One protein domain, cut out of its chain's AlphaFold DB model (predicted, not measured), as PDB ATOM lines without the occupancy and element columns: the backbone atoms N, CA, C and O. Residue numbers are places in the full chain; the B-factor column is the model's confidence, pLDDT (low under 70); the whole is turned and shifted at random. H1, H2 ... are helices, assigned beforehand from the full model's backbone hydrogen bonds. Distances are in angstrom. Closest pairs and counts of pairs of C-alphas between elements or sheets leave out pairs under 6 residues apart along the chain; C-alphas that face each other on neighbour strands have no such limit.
ATOM      1  N   ILE A  15      88.758 116.010  77.592       94.19
ATOM      2  CA  ILE A  15      88.498 117.459  77.601       94.19
ATOM      3  C   ILE A  15      88.662 118.044  76.193       94.19
ATOM      4  O   ILE A  15      87.791 118.782  75.730       94.19
ATOM      5  N   LEU A  16      89.739 117.682  75.489       94.88
ATOM      6  CA  LEU A  16      89.972 118.130  74.113       94.88
ATOM      7  C   LEU A  16      88.884 117.630  73.161       94.88
ATOM      8  O   LEU A  16      88.398 118.395  72.331       94.88
ATOM      9  N   PHE A  17      88.457 116.377  73.303       93.12
ATOM     10  CA  PHE A  17      87.384 115.816  72.488       93.12
ATOM     11  C   PHE A  17      86.055 116.560  72.689       93.12
ATOM     12  O   PHE A  17      85.401 116.936  71.715       93.12
ATOM     13  N   VAL A  18      85.686 116.852  73.941       92.56
ATOM     14  CA  VAL A  18      84.489 117.646  74.260       92.56
ATOM     15  C   VAL A  18      84.598 119.060  73.685       92.56
ATOM     16  O   VAL A  18      83.643 119.543  73.077       92.56
ATOM     17  N   ALA A  19      85.760 119.708  73.803       92.06
ATOM     18  CA  ALA A  19      85.987 121.034  73.233       92.06
ATOM     19  C   ALA A  19      85.833 121.044  71.699       92.06
ATOM     20  O   ALA A  19      85.202 121.951  71.156       92.06
ATOM     21  N   ILE A  20      86.338 120.014  71.008       92.81
ATOM     22  CA  ILE A  20      86.187 119.860  69.552       92.81
ATOM     23  C   ILE A  20      84.713 119.709  69.167       92.81
ATOM     24  O   ILE A  20      84.278 120.354  68.215       92.81
ATOM     25  N   ILE A  21      83.934 118.906  69.900       88.62
ATOM     26  CA  ILE A  21      82.497 118.734  69.628       88.62
ATOM     27  C   ILE A  21      81.745 120.059  69.796       88.62
ATOM     28  O   ILE A  21      80.967 120.436  68.921       88.62
ATOM     29  N   ILE A  22      81.997 120.788  70.889       85.88
ATOM     30  CA  ILE A  22      81.354 122.085  71.150       85.88
ATOM     31  C   ILE A  22      81.703 123.087  70.043       85.88
ATOM     32  O   ILE A  22      80.820 123.781  69.536       85.88
ATOM     33  N   PHE A  23      82.975 123.135  69.636       86.31
ATOM     34  CA  PHE A  23      83.427 124.006  68.556       86.31
ATOM     35  C   PHE A  23      82.747 123.662  67.223       86.31
ATOM     36  O   PHE A  23      82.225 124.552  66.551       86.31
ATOM     37  N   TRP A  24      82.689 122.377  66.862       84.06
ATOM     38  CA  TRP A  24      82.052 121.924  65.623       84.06
ATOM     39  C   TRP A  24      80.556 122.228  65.577       84.06
ATOM     40  O   TRP A  24      80.056 122.653  64.537       84.06
ATOM     41  N   GLU A  25      79.842 122.073  66.690       78.81
ATOM     42  CA  GLU A  25      78.430 122.455  66.775       78.81
ATOM     43  C   GLU A  25      78.234 123.972  66.636       78.81
ATOM     44  O   GLU A  25      77.309 124.416  65.952       78.81
ATOM     45  N   GLY A  26      79.137 124.781  67.200       76.69
ATOM     46  CA  GLY A  26      79.142 126.232  67.000       76.69
ATOM     47  C   GLY A  26      79.313 126.620  65.527       76.69
ATOM     48  O   GLY A  26      78.502 127.372  64.982       76.69
ATOM     49  N   VAL A  27      80.318 126.049  64.856       83.19
ATOM     50  CA  VAL A  27      80.573 126.285  63.424       83.19
ATOM     51  C   VAL A  27      79.401 125.807  62.572       83.19
ATOM     52  O   VAL A  27      78.947 126.529  61.688       83.19
ATOM     53  N   ARG A  28      78.859 124.618  62.852       79.50
ATOM     54  CA  ARG A  28      77.717 124.063  62.120       79.50
ATOM     55  C   ARG A  28      76.496 124.978  62.200       79.50
ATOM     56  O   ARG A  28      75.838 125.181  61.183       79.50
ATOM     57  N   ARG A  29      76.196 125.549  63.370       71.06
ATOM     58  CA  ARG A  29      75.083 126.500  63.533       71.06
ATOM     59  C   ARG A  29      75.289 127.761  62.708       71.06
ATOM     60  O   ARG A  29      74.359 128.178  62.021       71.06
ATOM     61  N   LEU A  30      76.506 128.301  62.721       76.81
ATOM     62  CA  LEU A  30      76.862 129.476  61.932       76.81
ATOM     63  C   LEU A  30      76.729 129.204  60.424       76.81
ATOM     64  O   LEU A  30      76.089 129.972  59.714       76.81
ATOM     65  N   VAL A  31      77.274 128.079  59.946       80.38
ATOM     66  CA  VAL A  31      77.258 127.698  58.523       80.38
ATOM     67  C   VAL A  31      75.845 127.381  58.030       80.38
ATOM     68  O   VAL A  31      75.473 127.776  56.929       80.38
ATOM     69  N   LEU A  32      75.036 126.687  58.833       79.94
ATOM     70  CA  LEU A  32      73.669 126.309  58.460       79.94
ATOM     71  C   LEU A  32      72.638 127.426  58.707       79.94
ATOM     72  O   LEU A  32      71.454 127.232  58.433       79.94
ATOM     73  N   GLY A  33      73.067 128.585  59.221       79.75
ATOM     74  CA  GLY A  33      72.187 129.720  59.495       79.75
ATOM     75  C   GLY A  33      71.149 129.432  60.579       79.75
ATOM     76  O   GLY A  33      70.020 129.913  60.485       79.75
ATOM     77  N   TYR A  34      71.501 128.622  61.582       79.88
ATOM     78  CA  TYR A  34      70.659 128.481  62.766       79.88
ATOM     79  C   TYR A  34      70.809 129.716  63.652       79.88
ATOM     80  O   TYR A  34      71.926 130.216  63.809       79.88
ATOM     81  N   PRO A  35      69.712 130.176  64.274       79.25
ATOM     82  CA  PRO A  35      69.806 131.249  65.241       79.25
ATOM     83  C   PRO A  35      70.699 130.834  66.422       79.25
ATOM     84  O   PRO A  35      70.784 129.639  66.751       79.25
ATOM     85  N   PRO A  36      71.370 131.801  67.072       74.81
ATOM     86  CA  PRO A  36      72.093 131.531  68.306       74.81
ATOM     87  C   PRO A  36      71.140 130.934  69.351       74.81
ATOM     88  O   PRO A  36      69.943 131.217  69.365       74.81
ATOM     89  N   ALA A  37      71.663 130.083  70.239       71.69
ATOM     90  CA  ALA A  37      70.879 129.660  71.395       71.69
ATOM     91  C   ALA A  37      70.664 130.883  72.294       71.69
ATOM     92  O   ALA A  37      71.638 131.502  72.713       71.69
ATOM     93  N   GLY A  38      69.411 131.227  72.571       77.94
ATOM     94  CA  GLY A  38      69.079 132.441  73.307       77.94
ATOM     95  C   GLY A  38      67.590 132.563  73.588       77.94
ATOM     96  O   GLY A  38      66.820 131.617  73.383       77.94
ATOM     97  N   SER A  39      67.207 133.738  74.075       88.88
ATOM     98  CA  SER A  39      65.811 134.110  74.285       88.88
ATOM     99  C   SER A  39      65.056 134.226  72.941       88.88
ATOM    100  O   SER A  39      65.682 134.330  71.874       88.88
ATOM    101  N   PRO A  40      63.710 134.165  72.938       90.75
ATOM    102  CA  PRO A  40      62.928 134.444  71.734       90.75
ATOM    103  C   PRO A  40      63.172 135.854  71.185       90.75
ATOM    104  O   PRO A  40      63.157 136.027  69.968       90.75
ATOM    105  N   GLU A  41      63.479 136.826  72.044       93.56
ATOM    106  CA  GLU A  41      63.841 138.195  71.674       93.56
ATOM    107  C   GLU A  41      65.159 138.241  70.892       93.56
ATOM    108  O   GLU A  41      65.207 138.834  69.812       93.56
ATOM    109  N   ASP A  42      66.205 137.567  71.386       91.31
ATOM    110  CA  ASP A  42      67.508 137.493  70.704       91.31
ATOM    111  C   ASP A  42      67.372 136.804  69.345       91.31
ATOM    112  O   ASP A  42      67.956 137.229  68.346       91.31
ATOM    113  N   THR A  43      66.567 135.740  69.296       91.62
ATOM    114  CA  THR A  43      66.320 134.999  68.057       91.62
ATOM    115  C   THR A  43      65.580 135.865  67.047       91.62
ATOM    116  O   THR A  43      65.994 135.937  65.891       91.62
ATOM    117  N   ALA A  44      64.522 136.559  67.471       94.88
ATOM    118  CA  ALA A  44      63.785 137.482  66.618       94.88
ATOM    119  C   ALA A  44      64.701 138.592  66.084       94.88
ATOM    120  O   ALA A  44      64.720 138.851  64.878       94.88
ATOM    121  N   ALA A  45      65.498 139.214  66.961       94.75
ATOM    122  CA  ALA A  45      66.457 140.248  66.585       94.75
ATOM    123  C   ALA A  45      67.451 139.741  65.535       94.75
ATOM    124  O   ALA A  45      67.610 140.383  64.499       94.75
ATOM    125  N   TRP A  46      68.034 138.560  65.754       93.00
ATOM    126  CA  TRP A  46      68.967 137.942  64.817       93.00
ATOM    127  C   TRP A  46      68.316 137.619  63.465       93.00
ATOM    128  O   TRP A  46      68.912 137.891  62.422       93.00
ATOM    129  N   VAL A  47      67.091 137.074  63.460       94.12
ATOM    130  CA  VAL A  47      66.343 136.772  62.225       94.12
ATOM    131  C   VAL A  47      66.129 138.044  61.405       94.12
ATOM    132  O   VAL A  47      66.387 138.039  60.201       94.12
ATOM    133  N   MET A  48      65.731 139.142  62.051       95.00
ATOM    134  CA  MET A  48      65.538 140.432  61.383       95.00
ATOM    135  C   MET A  48      66.857 141.048  60.899       95.00
ATOM    136  O   MET A  48      66.936 141.488  59.756       95.00
ATOM    137  N   GLU A  49      67.900 141.055  61.735       94.81
ATOM    138  CA  GLU A  49      69.217 141.624  61.407       94.81
ATOM    139  C   GLU A  49      69.869 140.920  60.211       94.81
ATOM    140  O   GLU A  49      70.498 141.554  59.366       94.81
ATOM    141  N   ASN A  50      69.666 139.607  60.094       93.06
ATOM    142  CA  ASN A  50      70.236 138.792  59.024       93.06
ATOM    143  C   ASN A  50      69.293 138.629  57.819       93.06
ATOM    144  O   ASN A  50      69.567 137.794  56.950       93.06
ATOM    145  N   ASN A  51      68.185 139.384  57.779       94.00
ATOM    146  CA  ASN A  51      67.134 139.307  56.758       94.00
ATOM    147  C   ASN A  51      66.717 137.855  56.454       94.00
ATOM    148  O   ASN A  51      66.660 137.414  55.301       94.00
ATOM    149  N   LYS A  52      66.528 137.067  57.513       93.94
ATOM    150  CA  LYS A  52      66.122 135.667  57.422       93.94
ATOM    151  C   LYS A  52      64.608 135.542  57.495       93.94
ATOM    152  O   LYS A  52      63.905 136.422  57.981       93.94
ATOM    153  N   HIS A  53      64.113 134.407  57.018       94.69
ATOM    154  CA  HIS A  53      62.691 134.123  57.043       94.69
ATOM    155  C   HIS A  53      62.226 133.772  58.484       94.69
ATOM    156  O   HIS A  53      62.970 133.112  59.221       94.69
ATOM    157  N   PRO A  54      61.024 134.207  58.926       95.06
ATOM    158  CA  PRO A  54      60.560 134.012  60.308       95.06
ATOM    159  C   PRO A  54      60.306 132.548  60.705       95.06
ATOM    160  O   PRO A  54      60.195 132.236  61.890       95.06
ATOM    161  N   ASP A  55      60.269 131.621  59.742       94.25
ATOM    162  CA  ASP A  55      60.167 130.176  59.997       94.25
ATOM    163  C   ASP A  55      61.339 129.638  60.837       94.25
ATOM    164  O   ASP A  55      61.208 128.616  61.518       94.25
ATOM    165  N   LEU A  56      62.476 130.345  60.854       91.94
ATOM    166  CA  LEU A  56      63.611 130.010  61.710       91.94
ATOM    167  C   LEU A  56      63.271 130.052  63.205       91.94
ATOM    168  O   LEU A  56      63.888 129.305  63.968       91.94
ATOM    169  N   CYS A  57      62.251 130.812  63.625       92.00
ATOM    170  CA  CYS A  57      61.742 130.757  64.995       92.00
ATOM    171  C   CYS A  57      61.317 129.332  65.381       92.00
ATOM    172  O   CYS A  57      61.599 128.893  66.490       92.00
ATOM    173  N   PHE A  58      60.737 128.539  64.469       90.31
ATOM    174  CA  PHE A  58      60.323 127.157  64.767       90.31
ATOM    175  C   PHE A  58      61.490 126.179  64.922       90.31
ATOM    176  O   PHE A  58      61.307 125.076  65.440       90.31
ATOM    177  N   LYS A  59      62.703 126.580  64.528       86.75
ATOM    178  CA  LYS A  59      63.924 125.790  64.735       86.75
ATOM    179  C   LYS A  59      64.519 125.997  66.130       86.75
ATOM    180  O   LYS A  59      65.413 125.245  66.525       86.75
ATOM    181  N   MET A  60      63.993 126.945  66.913       78.88
ATOM    182  CA  MET A  60      64.351 127.101  68.322       78.88
ATOM    183  C   MET A  60      64.073 125.805  69.096       78.88
ATOM    184  O   MET A  60      63.011 125.192  68.967       78.88
ATOM    185  N   GLY A  61      65.035 125.361  69.904       66.81
ATOM    186  CA  GLY A  61      64.900 124.180  70.764       66.81
ATOM    187  C   GLY A  61      65.058 122.816  70.077       66.81
ATOM    188  O   GLY A  61      65.093 121.815  70.778       66.81
ATOM    189  N   ALA A  62      65.220 122.740  68.750       59.62
ATOM    190  CA  ALA A  62      65.516 121.467  68.066       59.62
ATOM    191  C   ALA A  62      66.949 120.952  68.329       59.62
ATOM    192  O   ALA A  62      67.286 119.823  67.989       59.62
ATOM    193  N   GLU A  80      57.266 125.491  72.438       87.00
ATOM    194  CA  GLU A  80      56.220 125.979  71.543       87.00
ATOM    195  C   GLU A  80      55.840 127.442  71.818       87.00
ATOM    196  O   GLU A  80      55.762 128.230  70.879       87.00
ATOM    197  N   SER A  81      55.669 127.822  73.087       89.12
ATOM    198  CA  SER A  81      55.373 129.207  73.473       89.12
ATOM    199  C   SER A  81      56.495 130.160  73.051       89.12
ATOM    200  O   SER A  81      56.234 131.179  72.417       89.12
ATOM    201  N   ASN A  82      57.759 129.779  73.274       90.00
ATOM    202  CA  ASN A  82      58.911 130.582  72.843       90.00
ATOM    203  C   ASN A  82      58.977 130.748  71.320       90.00
ATOM    204  O   ASN A  82      59.271 131.836  70.828       90.00
ATOM    205  N   ARG A  83      58.677 129.688  70.560       91.81
ATOM    206  CA  ARG A  83      58.614 129.757  69.090       91.81
ATOM    207  C   ARG A  83      57.539 130.740  68.635       91.81
ATOM    208  O   ARG A  83      57.803 131.566  67.765       91.81
ATOM    209  N   LYS A  84      56.351 130.664  69.241       93.75
ATOM    210  CA  LYS A  84      55.225 131.551  68.930       93.75
ATOM    211  C   LYS A  84      55.552 133.009  69.262       93.75
ATOM    212  O   LYS A  84      55.338 133.879  68.422       93.75
ATOM    213  N   LEU A  85      56.146 133.259  70.431       93.94
ATOM    214  CA  LEU A  85      56.583 134.591  70.849       93.94
ATOM    215  C   LEU A  85      57.632 135.179  69.893       93.94
ATOM    216  O   LEU A  85      57.509 136.332  69.500       93.94
ATOM    217  N   CYS A  86      58.612 134.389  69.449       95.25
ATOM    218  CA  CYS A  86      59.602 134.829  68.460       95.25
ATOM    219  C   CYS A  86      58.939 135.342  67.169       95.25
ATOM    220  O   CYS A  86      59.236 136.450  66.723       95.25
ATOM    221  N   VAL A  87      57.990 134.587  66.603       96.69
ATOM    222  CA  VAL A  87      57.264 135.005  65.388       96.69
ATOM    223  C   VAL A  87      56.444 136.272  65.641       96.69
ATOM    224  O   VAL A  87      56.469 137.186  64.819       96.69
ATOM    225  N   PHE A  88      55.767 136.356  66.789       95.69
ATOM    226  CA  PHE A  88      54.998 137.538  67.183       95.69
ATOM    227  C   PHE A  88      55.876 138.793  67.281       95.69
ATOM    228  O   PHE A  88      55.518 139.832  66.734       95.69
ATOM    229  N   LEU A  89      57.053 138.699  67.909       95.81
ATOM    230  CA  LEU A  89      57.992 139.820  68.037       95.81
ATOM    231  C   LEU A  89      58.492 140.310  66.673       95.81
ATOM    232  O   LEU A  89      58.591 141.519  66.446       95.81
ATOM    233  N   ILE A  90      58.775 139.387  65.749       96.81
ATOM    234  CA  ILE A  90      59.140 139.743  64.372       96.81
ATOM    235  C   ILE A  90      57.968 140.460  63.693       96.81
ATOM    236  O   ILE A  90      58.162 141.537  63.129       96.81
ATOM    237  N   ALA A  91      56.755 139.907  63.783       96.62
ATOM    238  CA  ALA A  91      55.558 140.505  63.200       96.62
ATOM    239  C   ALA A  91      55.317 141.925  63.746       96.62
ATOM    240  O   ALA A  91      55.113 142.859  62.971       96.62
ATOM    241  N   GLN A  92      55.448 142.116  65.064       94.88
ATOM    242  CA  GLN A  92      55.296 143.402  65.743       94.88
ATOM    243  C   GLN A  92      56.310 144.448  65.271       94.88
ATOM    244  O   GLN A  92      55.949 145.611  65.066       94.88
ATOM    245  N   LYS A  93      57.573 144.047  65.101       95.44
ATOM    246  CA  LYS A  93      58.656 144.952  64.706       95.44
ATOM    247  C   LYS A  93      58.647 145.263  63.211       95.44
ATOM    248  O   LYS A  93      58.943 146.394  62.837       95.44
ATOM    249  N   MET A  94      58.264 144.305  62.370       94.69
ATOM    250  CA  MET A  94      58.109 144.511  60.924       94.69
ATOM    251  C   MET A  94      56.773 145.162  60.548       94.69
ATOM    252  O   MET A  94      56.642 145.646  59.429       94.69
ATOM    253  N   LYS A  95      55.795 145.171  61.467       93.06
ATOM    254  CA  LYS A  95      54.409 145.603  61.219       93.06
ATOM    255  C   LYS A  95      53.768 144.871  60.035       93.06
ATOM    256  O   LYS A  95      52.947 145.434  59.323       93.06
TER     257      LYS A  95
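AT A GLANCE: This is residues 15 to 62 and 80 to 95 of the 218 residues of an uncharacterized protein of Candidatus Peribacteria bacterium RIFCSPHIGHO2_01_FULL_51_35 (UniProt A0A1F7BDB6). A long helix, H1, reaches away like an arm from a small head of three helices, H2, H3 and H4, whose centres make a triangle and each of which touches the other two. Residues 15 to 25 of H1 stick out free, and this arm makes much of the length. The printed part has 64 residues with four named helices, H1, H2, H3 and H4 in that order along the chain, and no named strand; the class is all helix. The whole is loose, with a radius of gyration of the C-alphas of 13.3 A, and the C-alphas span 46 by 23 by 14 A.

HOW THE PARTS SIT: H1, residues 15 to 31, touches no helix. It is apart from H2, residues 40 to 49, from H3, residues 54 to 59, and from H4, residues 80 to 94. H2 and H4 touch, the closest C-alphas being those of Pro 40 and Cys 86, 4.7 A apart; they run the same way at a steep tilt of 40 degrees. H3 and H4 touch, with the C-alphas of Cys 57 and Arg 83 closest at 5.2 A; they run opposite ways at a shallow tilt of 18 degrees. H2 and H3 are a helical hairpin at a steep tilt of 44 degrees, running opposite ways, with the C-alphas of Val 47 and Pro 54 closest at 6.7 A. With 1 of these 3 pairs at a shallow tilt, the helix packing is mostly crossed, but only just. In H1, H2 and H4 every O i to N i+4 pair is within hydrogen-bond range. In H3 0 of 2 such pairs are, while 3 of 3 O i to N i+3 pairs are within range.

IN THESE COORDINATES: H1 begins at C-alpha 15 at (88.498, 117.459, 77.601) and measures 24.4 A from first to last C-alpha over 17 residues. H2, 10 residues, measures 14.1 A and begins at C-alpha 40 at (62.928, 134.444, 71.734). H3, 6 residues, measures 9.9 A. H4, 15 residues, measures 21.4 A and ends at C-alpha 94 at (58.109, 144.511, 60.924).

THE WHOLE: The two C-alphas farthest apart are those of Ile 15 and Lys 95, at 47.1 A. Without residues 15 to 25 the body has 53 residues spanning 32 by 22 by 15 A, with a radius of gyration of 10.2 A. Residues 63 to 79 are not printed, and C-alphas 62 and 80 are 10.9 A apart across this cut, which lies in the link from H3 to H4. Of the links that are printed whole, H2 to H3 is tight and H1 to H2 is short. The mean pLDDT of the printed part is 88.3, and residues 61 to 62 are under 70.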